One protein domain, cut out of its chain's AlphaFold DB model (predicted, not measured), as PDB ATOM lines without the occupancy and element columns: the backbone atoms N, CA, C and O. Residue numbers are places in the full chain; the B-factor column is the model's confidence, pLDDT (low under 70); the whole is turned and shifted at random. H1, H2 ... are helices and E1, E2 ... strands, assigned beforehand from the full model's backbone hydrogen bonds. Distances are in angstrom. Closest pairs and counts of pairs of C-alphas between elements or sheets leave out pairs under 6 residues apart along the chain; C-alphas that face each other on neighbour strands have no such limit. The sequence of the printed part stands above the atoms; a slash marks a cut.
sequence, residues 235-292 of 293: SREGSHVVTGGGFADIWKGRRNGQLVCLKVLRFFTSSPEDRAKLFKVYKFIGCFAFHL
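What this domain is: This is residues 235 to 292 of the 293 residues of an uncharacterized protein of Dendrothele bispora (strain CBS 962.96) (UniProt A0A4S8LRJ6). A strongly twisted sheet is built on one long antiparallel hairpin, E3 and E4; two short strands, E1 and E2, line the free side of E3, and E5 lies along the other side of E4. The single helix H1 is set off from this sheet towards the other end of the long axis, reached by residues 266 to 271 and left by residues 283 to 287. The printed part has 58 residues with one named helix and five named strands; along the chain E1, E2, E3 and E4 come first, then H1, then E5; the class is mixed, helices and strands, and the sheet is branched, with the antiparallel neighbour pairs E1 and E3, E2 and E3, E3 and E4, and E4 and E5. The whole is elongated, 37 by 20 by 17 A, and only just loose, close to compact, with a radius of gyration of the C-alphas of 12.8 A.

How they stand to each other: E1, residues 235 to 237, is an edge strand and the antiparallel neighbour of E3, residues 248 to 255, with N 237 and O 252 2.8 A apart, within hydrogen-bond range. E2, residues 243 to 245, is also an edge strand antiparallel to E3, with N 250 and O 243 at 2.8 A. E1 and E2 are apart, yet lie on one side of E3, beside residues 252 to 254 and 248 to 250; E3 bends by 64 degrees at residue 252. On the other side of E3 is E4, residues 258 to 265, antiparallel at 152 degrees, with N 251 and O 262 at 2.8 A. E2 and E3 form a hairpin, as do E3 and E4, and E2 E3 E4 is a meander, each strand the antiparallel neighbour of the one before. H1, residues 272 to 282, is not on the sheet, and every O i to N i+4 pair in it is within hydrogen-bond range. E5, residues 288 to 291, is an edge strand antiparallel to E4, with N 261 and O 290 at 3.1 A.

Where its parts are: E1 begins at C-alpha 235, (150.386, 136.848, 75.811). From first to last C-alpha E3 measures 19.6 A, E4 21.7 A and H1 14.5 A. H1 begins at C-alpha 272, (134.656, 128.570, 56.090), and E5 ends at C-alpha 291, (144.640, 147.814, 82.097).

The domain as a whole: The two C-alphas farthest apart, those of Gly 257 and Ser 271, are 37.8 A from each other. The printed part has no cut and no long link; the link from E4 to H1 is short, with 6 residues, and the others are tight. The mean pLDDT of the printed part is 72.7, and residues 274 to 292 are under 70.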
ATOM      1  N   SER A 235     150.490 138.279  75.548       86.69
ATOM      2  CA  SER A 235     150.386 136.848  75.811       86.69
ATOM      3  C   SER A 235     149.105 136.541  76.576       86.69
ATOM      4  O   SER A 235     148.699 137.265  77.485       86.69
ATOM      5  N   ARG A 236     148.435 135.457  76.192       89.88
ATOM      6  CA  ARG A 236     147.269 134.931  76.905       89.88
ATOM      7  C   ARG A 236     147.749 134.089  78.085       89.88
ATOM      8  O   ARG A 236     148.566 133.191  77.898       89.88
ATOM      9  N   GLU A 237     147.218 134.341  79.275       91.88
ATOM     10  CA  GLU A 237     147.447 133.505  80.452       91.88
ATOM     11  C   GLU A 237     146.349 132.445  80.582       91.88
ATOM     12  O   GLU A 237     145.158 132.750  80.501       91.88
ATOM     13  N   GLY A 238     146.755 131.205  80.854       89.56
ATOM     14  CA  GLY A 238     145.841 130.092  81.096       89.56
ATOM     15  C   GLY A 238     145.278 129.438  79.830       89.56
ATOM     16  O   GLY A 238     145.427 129.912  78.701       89.56
ATOM     17  N   SER A 239     144.639 128.288  80.037       89.38
ATOM     18  CA  SER A 239     144.007 127.474  78.992       89.38
ATOM     19  C   SER A 239     142.513 127.754  78.821       89.38
ATOM     20  O   SER A 239     141.944 127.353  77.808       89.38
ATOM     21  N   HIS A 240     141.886 128.461  79.767       90.06
ATOM     22  CA  HIS A 240     140.441 128.695  79.799       90.06
ATOM     23  C   HIS A 240     140.087 130.180  79.899       90.06
ATOM     24  O   HIS A 240     140.832 130.979  80.468       90.06
ATOM     25  N   VAL A 241     138.922 130.525  79.344       90.75
ATOM     26  CA  VAL A 241     138.313 131.851  79.481       90.75
ATOM     27  C   VAL A 241     138.057 132.142  80.961       90.75
ATOM     28  O   VAL A 241     137.659 131.253  81.710       90.75
ATOM     29  N   VAL A 242     138.264 133.388  81.383       93.19
ATOM     30  CA  VAL A 242     137.920 133.839  82.742       93.19
ATOM     31  C   VAL A 242     136.408 133.995  82.863       93.19
ATOM     32  O   VAL A 242     135.799 133.586  83.845       93.19
ATOM     33  N   THR A 243     135.796 134.607  81.852       92.94
ATOM     34  CA  THR A 243     134.347 134.772  81.729       92.94
ATOM     35  C   THR A 243     133.991 135.010  80.262       92.94
ATOM     36  O   THR A 243     134.875 135.136  79.416       92.94
ATOM     37  N   GLY A 244     132.708 135.074  79.929       87.69
ATOM     38  CA  GLY A 244     132.244 135.360  78.577       87.69
ATOM     39  C   GLY A 244     130.885 136.044  78.588       87.69
ATOM     40  O   GLY A 244     130.038 135.761  79.429       87.69
ATOM     41  N   GLY A 245     130.677 136.956  77.640       79.62
ATOM     42  CA  GLY A 245     129.369 137.540  77.327       79.62
ATOM     43  C   GLY A 245     128.893 137.077  75.951       79.62
ATOM     44  O   GLY A 245     129.621 136.385  75.248       79.62
ATOM     45  N   GLY A 246     127.703 137.487  75.502       78.12
ATOM     46  CA  GLY A 246     127.094 136.972  74.258       78.12
ATOM     47  C   GLY A 246     128.012 136.939  73.021       78.12
ATOM     48  O   GLY A 246     127.997 135.965  72.278       78.12
ATOM     49  N   PHE A 247     128.894 137.929  72.851       81.38
ATOM     50  CA  PHE A 247     129.712 138.092  71.636       81.38
ATOM     51  C   PHE A 247     131.229 137.993  71.843       81.38
ATOM     52  O   PHE A 247     131.986 138.141  70.884       81.38
ATOM     53  N   ALA A 248     131.701 137.781  73.071       86.56
ATOM     54  CA  ALA A 248     133.132 137.760  73.350       86.56
ATOM     55  C   ALA A 248     133.463 136.929  74.583       86.56
ATOM     56  O   ALA A 248     132.723 136.949  75.569       86.56
ATOM     57  N   ASP A 249     134.621 136.293  74.529       88.75
ATOM     58  CA  ASP A 249     135.264 135.685  75.676       88.75
ATOM     59  C   ASP A 249     136.253 136.672  76.296       88.75
ATOM     60  O   ASP A 249     136.901 137.467  75.608       88.75
ATOM     61  N   ILE A 250     136.367 136.622  77.615       89.81
ATOM     62  CA  ILE A 250     137.306 137.414  78.392       89.81
ATOM     63  C   ILE A 250     138.415 136.493  78.872       89.81
ATOM     64  O   ILE A 250     138.173 135.520  79.587       89.81
ATOM     65  N   TRP A 251     139.639 136.822  78.492       92.38
ATOM     66  CA  TRP A 251     140.840 136.107  78.883       92.38
ATOM     67  C   TRP A 251     141.715 136.980  79.765       92.38
ATOM     68  O   TRP A 251     141.735 138.208  79.657       92.38
ATOM     69  N   LYS A 252     142.485 136.319  80.619       92.88
ATOM     70  CA  LYS A 252     143.596 136.946  81.317       92.88
ATOM     71  C   LYS A 252     144.796 136.987  80.372       92.88
ATOM     72  O   LYS A 252     145.006 136.051  79.601       92.88
ATOM     73  N   GLY A 253     145.583 138.052  80.411       90.38
ATOM     74  CA  GLY A 253     146.800 138.147  79.617       90.38
ATOM     75  C   GLY A 253     147.850 139.042  80.246       90.38
ATOM     76  O   GLY A 253     147.609 139.682  81.270       90.38
ATOM     77  N   ARG A 254     149.016 139.105  79.610       88.75
ATOM     78  CA  ARG A 254     150.061 140.076  79.927       88.75
ATOM     79  C   ARG A 254     150.445 140.886  78.709       88.75
ATOM     80  O   ARG A 254     150.481 140.357  77.605       88.75
ATOM     81  N   ARG A 255     150.790 142.147  78.943       83.69
ATOM     82  CA  ARG A 255     151.459 143.020  77.980       83.69
ATOM     83  C   ARG A 255     152.624 143.693  78.685       83.69
ATOM     84  O   ARG A 255     152.406 144.354  79.693       83.69
ATOM     85  N   ASN A 256     153.848 143.505  78.196       80.06
ATOM     86  CA  ASN A 256     155.058 144.060  78.824       80.06
ATOM     87  C   ASN A 256     155.133 143.779  80.341       80.06
ATOM     88  O   ASN A 256     155.391 144.668  81.147       80.06
ATOM     89  N   GLY A 257     154.810 142.545  80.745       82.44
ATOM     90  CA  GLY A 257     154.774 142.119  82.151       82.44
ATOM     91  C   GLY A 257     153.545 142.579  82.948       82.44
ATOM     92  O   GLY A 257     153.218 141.946  83.954       82.44
ATOM     93  N   GLN A 258     152.815 143.596  82.484       84.12
ATOM     94  CA  GLN A 258     151.605 144.105  83.130       84.12
ATOM     95  C   GLN A 258     150.399 143.220  82.842       84.12
ATOM     96  O   GLN A 258     150.231 142.707  81.734       84.12
ATOM     97  N   LEU A 259     149.551 143.052  83.853       87.75
ATOM     98  CA  LEU A 259     148.332 142.271  83.738       87.75
ATOM     99  C   LEU A 259     147.282 143.024  82.912       87.75
ATOM    100  O   LEU A 259     146.960 144.174  83.205       87.75
ATOM    101  N   VAL A 260     146.714 142.354  81.911       86.25
ATOM    102  CA  VAL A 260     145.674 142.915  81.044       86.25
ATOM    103  C   VAL A 260     144.484 141.970  80.910       86.25
ATOM    104  O   VAL A 260     144.604 140.747  81.010       86.25
ATOM    105  N   CYS A 261     143.320 142.556  80.655       88.38
ATOM    106  CA  CYS A 261     142.117 141.841  80.246       88.38
ATOM    107  C   CYS A 261     142.062 141.787  78.716       88.38
ATOM    108  O   CYS A 261     142.129 142.836  78.080       88.38
ATOM    109  N   LEU A 262     141.939 140.591  78.137       85.50
ATOM    110  CA  LEU A 262     141.841 140.376  76.693       85.50
ATOM    111  C   LEU A 262     140.408 140.021  76.312       85.50
ATOM    112  O   LEU A 262     139.902 138.958  76.670       85.50
ATOM    113  N   LYS A 263     139.755 140.901  75.554       85.25
ATOM    114  CA  LYS A 263     138.425 140.635  74.997       85.25
ATOM    115  C   LYS A 263     138.546 140.018  73.606       85.25
ATOM    116  O   LYS A 263     138.803 140.737  72.646       85.25
ATOM    117  N   VAL A 264     138.332 138.709  73.514       81.69
ATOM    118  CA  VAL A 264     138.410 137.933  72.271       81.69
ATOM    119  C   VAL A 264     137.008 137.782  71.692       81.69
ATOM    120  O   VAL A 264     136.141 137.163  72.307       81.69
ATOM    121  N   LEU A 265     136.751 138.367  70.520       80.94
ATOM    122  CA  LEU A 265     135.446 138.228  69.871       80.94
ATOM    123  C   LEU A 265     135.194 136.805  69.371       80.94
ATOM    124  O   LEU A 265     136.079 136.162  68.806       80.94
ATOM    125  N   ARG A 266     133.942 136.363  69.500       78.38
ATOM    126  CA  ARG A 266     133.453 135.118  68.905       78.38
ATOM    127  C   ARG A 266     132.775 135.417  67.576       78.38
ATOM    128  O   ARG A 266     131.840 136.212  67.521       78.38
ATOM    129  N   PHE A 267     133.221 134.748  66.519       72.69
ATOM    130  CA  PHE A 267     132.563 134.788  65.217       72.69
ATOM    131  C   PHE A 267     131.835 133.466  64.994       72.69
ATOM    132  O   PHE A 267     132.465 132.417  64.880       72.69
ATOM    133  N   PHE A 268     130.506 133.522  64.941       73.62
ATOM    134  CA  PHE A 268     129.672 132.374  64.602       73.62
ATOM    135  C   PHE A 268     129.424 132.403  63.099       73.62
ATOM    136  O   PHE A 268     128.681 133.245  62.601       73.62
ATOM    137  N   THR A 269     130.120 131.537  62.367       73.50
ATOM    138  CA  THR A 269     130.111 131.538  60.900       73.50
ATOM    139  C   THR A 269     129.751 130.145  60.422       73.50
ATOM    140  O   THR A 269     130.450 129.192  60.763       73.50
ATOM    141  N   SER A 270     128.686 130.019  59.637       72.62
ATOM    142  CA  SER A 270     128.193 128.715  59.181       72.62
ATOM    143  C   SER A 270     129.067 128.086  58.091       72.62
ATOM    144  O   SER A 270     129.018 126.873  57.911       72.62
ATOM    145  N   SER A 271     129.886 128.880  57.385       80.06
ATOM    146  CA  SER A 271     130.791 128.397  56.339       80.06
ATOM    147  C   SER A 271     132.237 128.903  56.524       80.06
ATOM    148  O   SER A 271     132.454 130.013  57.029       80.06
ATOM    149  N   PRO A 272     133.256 128.129  56.100       71.31
ATOM    150  CA  PRO A 272     134.656 128.570  56.090       71.31
ATOM    151  C   PRO A 272     134.904 129.820  55.226       71.31
ATOM    152  O   PRO A 272     135.774 130.631  55.546       71.31
ATOM    153  N   GLU A 273     134.129 129.999  54.157       72.88
ATOM    154  CA  GLU A 273     134.199 131.156  53.255       72.88
ATOM    155  C   GLU A 273     133.659 132.425  53.920       72.88
ATOM    156  O   GLU A 273     134.276 133.491  53.821       72.88
ATOM    157  N   ASP A 274     132.564 132.313  54.673       68.62
ATOM    158  CA  ASP A 274     132.040 133.416  55.481       68.62
ATOM    159  C   ASP A 274     132.983 133.749  56.627       68.62
ATOM    160  O   ASP A 274     133.150 134.918  56.960       68.62
ATOM    161  N   ARG A 275     133.691 132.751  57.167       63.97
ATOM    162  CA  ARG A 275     134.777 132.977  58.119       63.97
ATOM    163  C   ARG A 275     135.899 133.807  57.503       63.97
ATOM    164  O   ARG A 275     136.359 134.753  58.131       63.97
ATOM    165  N   ALA A 276     136.320 133.515  56.272       60.28
ATOM    166  CA  ALA A 276     137.346 134.294  55.573       60.28
ATOM    167  C   ALA A 276     136.882 135.730  55.250       60.28
ATOM    168  O   ALA A 276     137.661 136.678  55.380       60.28
ATOM    169  N   LYS A 277     135.603 135.917  54.894       62.03
ATOM    170  CA  LYS A 277     134.989 137.246  54.726       62.03
ATOM    171  C   LYS A 277     134.889 137.995  56.055       62.03
ATOM    172  O   LYS A 277     135.214 139.175  56.110       62.03
ATOM    173  N   LEU A 278     134.527 137.315  57.139       59.22
ATOM    174  CA  LEU A 278     134.469 137.883  58.484       59.22
ATOM    175  C   LEU A 278     135.859 138.201  59.025       59.22
ATOM    176  O   LEU A 278     136.024 139.237  59.643       59.22
ATOM    177  N   PHE A 279     136.891 137.423  58.710       55.38
ATOM    178  CA  PHE A 279     138.273 137.808  58.999       55.38
ATOM    179  C   PHE A 279     138.750 138.990  58.141       55.38
ATOM    180  O   PHE A 279     139.608 139.739  58.596       55.38
ATOM    181  N   LYS A 280     138.186 139.220  56.945       49.69
ATOM    182  CA  LYS A 280     138.420 140.447  56.155       49.69
ATOM    183  C   LYS A 280     137.680 141.672  56.709       49.69
ATOM    184  O   LYS A 280     138.249 142.754  56.687       49.69
ATOM    185  N   VAL A 281     136.453 141.509  57.213       45.12
ATOM    186  CA  VAL A 281     135.590 142.598  57.729       45.12
ATOM    187  C   VAL A 281     135.838 142.892  59.220       45.12
ATOM    188  O   VAL A 281     135.703 144.023  59.668       45.12
ATOM    189  N   TYR A 282     136.245 141.880  59.988       46.81
ATOM    190  CA  TYR A 282     136.410 141.887  61.446       46.81
ATOM    191  C   TYR A 282     137.771 141.354  61.923       46.81
ATOM    192  O   TYR A 282     137.920 141.035  63.104       46.81
ATOM    193  N   LYS A 283     138.821 141.412  61.088       41.34
ATOM    194  CA  LYS A 283     140.246 141.487  61.512       41.34
ATOM    195  C   LYS A 283     140.545 142.491  62.655       41.34
ATOM    196  O   LYS A 283     141.684 142.617  63.080       41.34
ATOM    197  N   PHE A 284     139.531 143.209  63.126       45.22
ATOM    198  CA  PHE A 284     139.552 144.530  63.719       45.22
ATOM    199  C   PHE A 284     139.089 144.569  65.182       45.22
ATOM    200  O   PHE A 284     139.120 145.613  65.800       45.22
ATOM    201  N   ILE A 285     138.582 143.496  65.784       39.72
ATOM    202  CA  ILE A 285     138.019 143.610  67.153       39.72
ATOM    203  C   ILE A 285     138.638 142.570  68.103       39.72
ATOM    204  O   ILE A 285     138.149 142.313  69.196       39.72
ATOM    205  N   GLY A 286     139.746 141.955  67.686       37.19
ATOM    206  CA  GLY A 286     140.230 140.700  68.257       37.19
ATOM    207  C   GLY A 286     140.815 140.760  69.667       37.19
ATOM    208  O   GLY A 286     140.803 139.728  70.325       37.19
ATOM    209  N   CYS A 287     141.307 141.905  70.143       40.91
ATOM    210  CA  CYS A 287     141.810 142.056  71.510       40.91
ATOM    211  C   CYS A 287     141.844 143.537  71.896       40.91
ATOM    212  O   CYS A 287     142.751 144.264  71.503       40.91
ATOM    213  N   PHE A 288     140.895 143.985  72.715       48.38
ATOM    214  CA  PHE A 288     141.124 145.188  73.513       48.38
ATOM    215  C   PHE A 288     141.831 144.760  74.791       48.38
ATOM    216  O   PHE A 288     141.268 143.974  75.553       48.38
ATOM    217  N   ALA A 289     143.055 145.245  74.992       42.44
ATOM    218  CA  ALA A 289     143.769 145.110  76.251       42.44
ATOM    219  C   ALA A 289     143.357 146.270  77.160       42.44
ATOM    220  O   ALA A 289     143.734 147.417  76.919       42.44
ATOM    221  N   PHE A 290     142.569 145.981  78.192       45.12
ATOM    222  CA  PHE A 290     142.277 146.957  79.241       45.12
ATOM    223  C   PHE A 290     143.252 146.751  80.396       45.12
ATOM    224  O   PHE A 290     143.450 145.615  80.842       45.12
ATOM    225  N   HIS A 291     143.858 147.840  80.867       36.91
ATOM    226  CA  HIS A 291     144.640 147.814  82.097       36.91
ATOM    227  C   HIS A 291     143.678 147.588  83.265       36.91
ATOM    228  O   HIS A 291     142.699 148.321  83.410       36.91
ATOM    229  N   LEU A 292     143.934 146.558  84.067       36.62
ATOM    230  CA  LEU A 292     143.227 146.352  85.327       36.62
ATOM    231  C   LEU A 292     143.968 147.196  86.370       36.62
ATOM    232  O   LEU A 292     145.103 146.875  86.716       36.62
TER     233      LEU A 292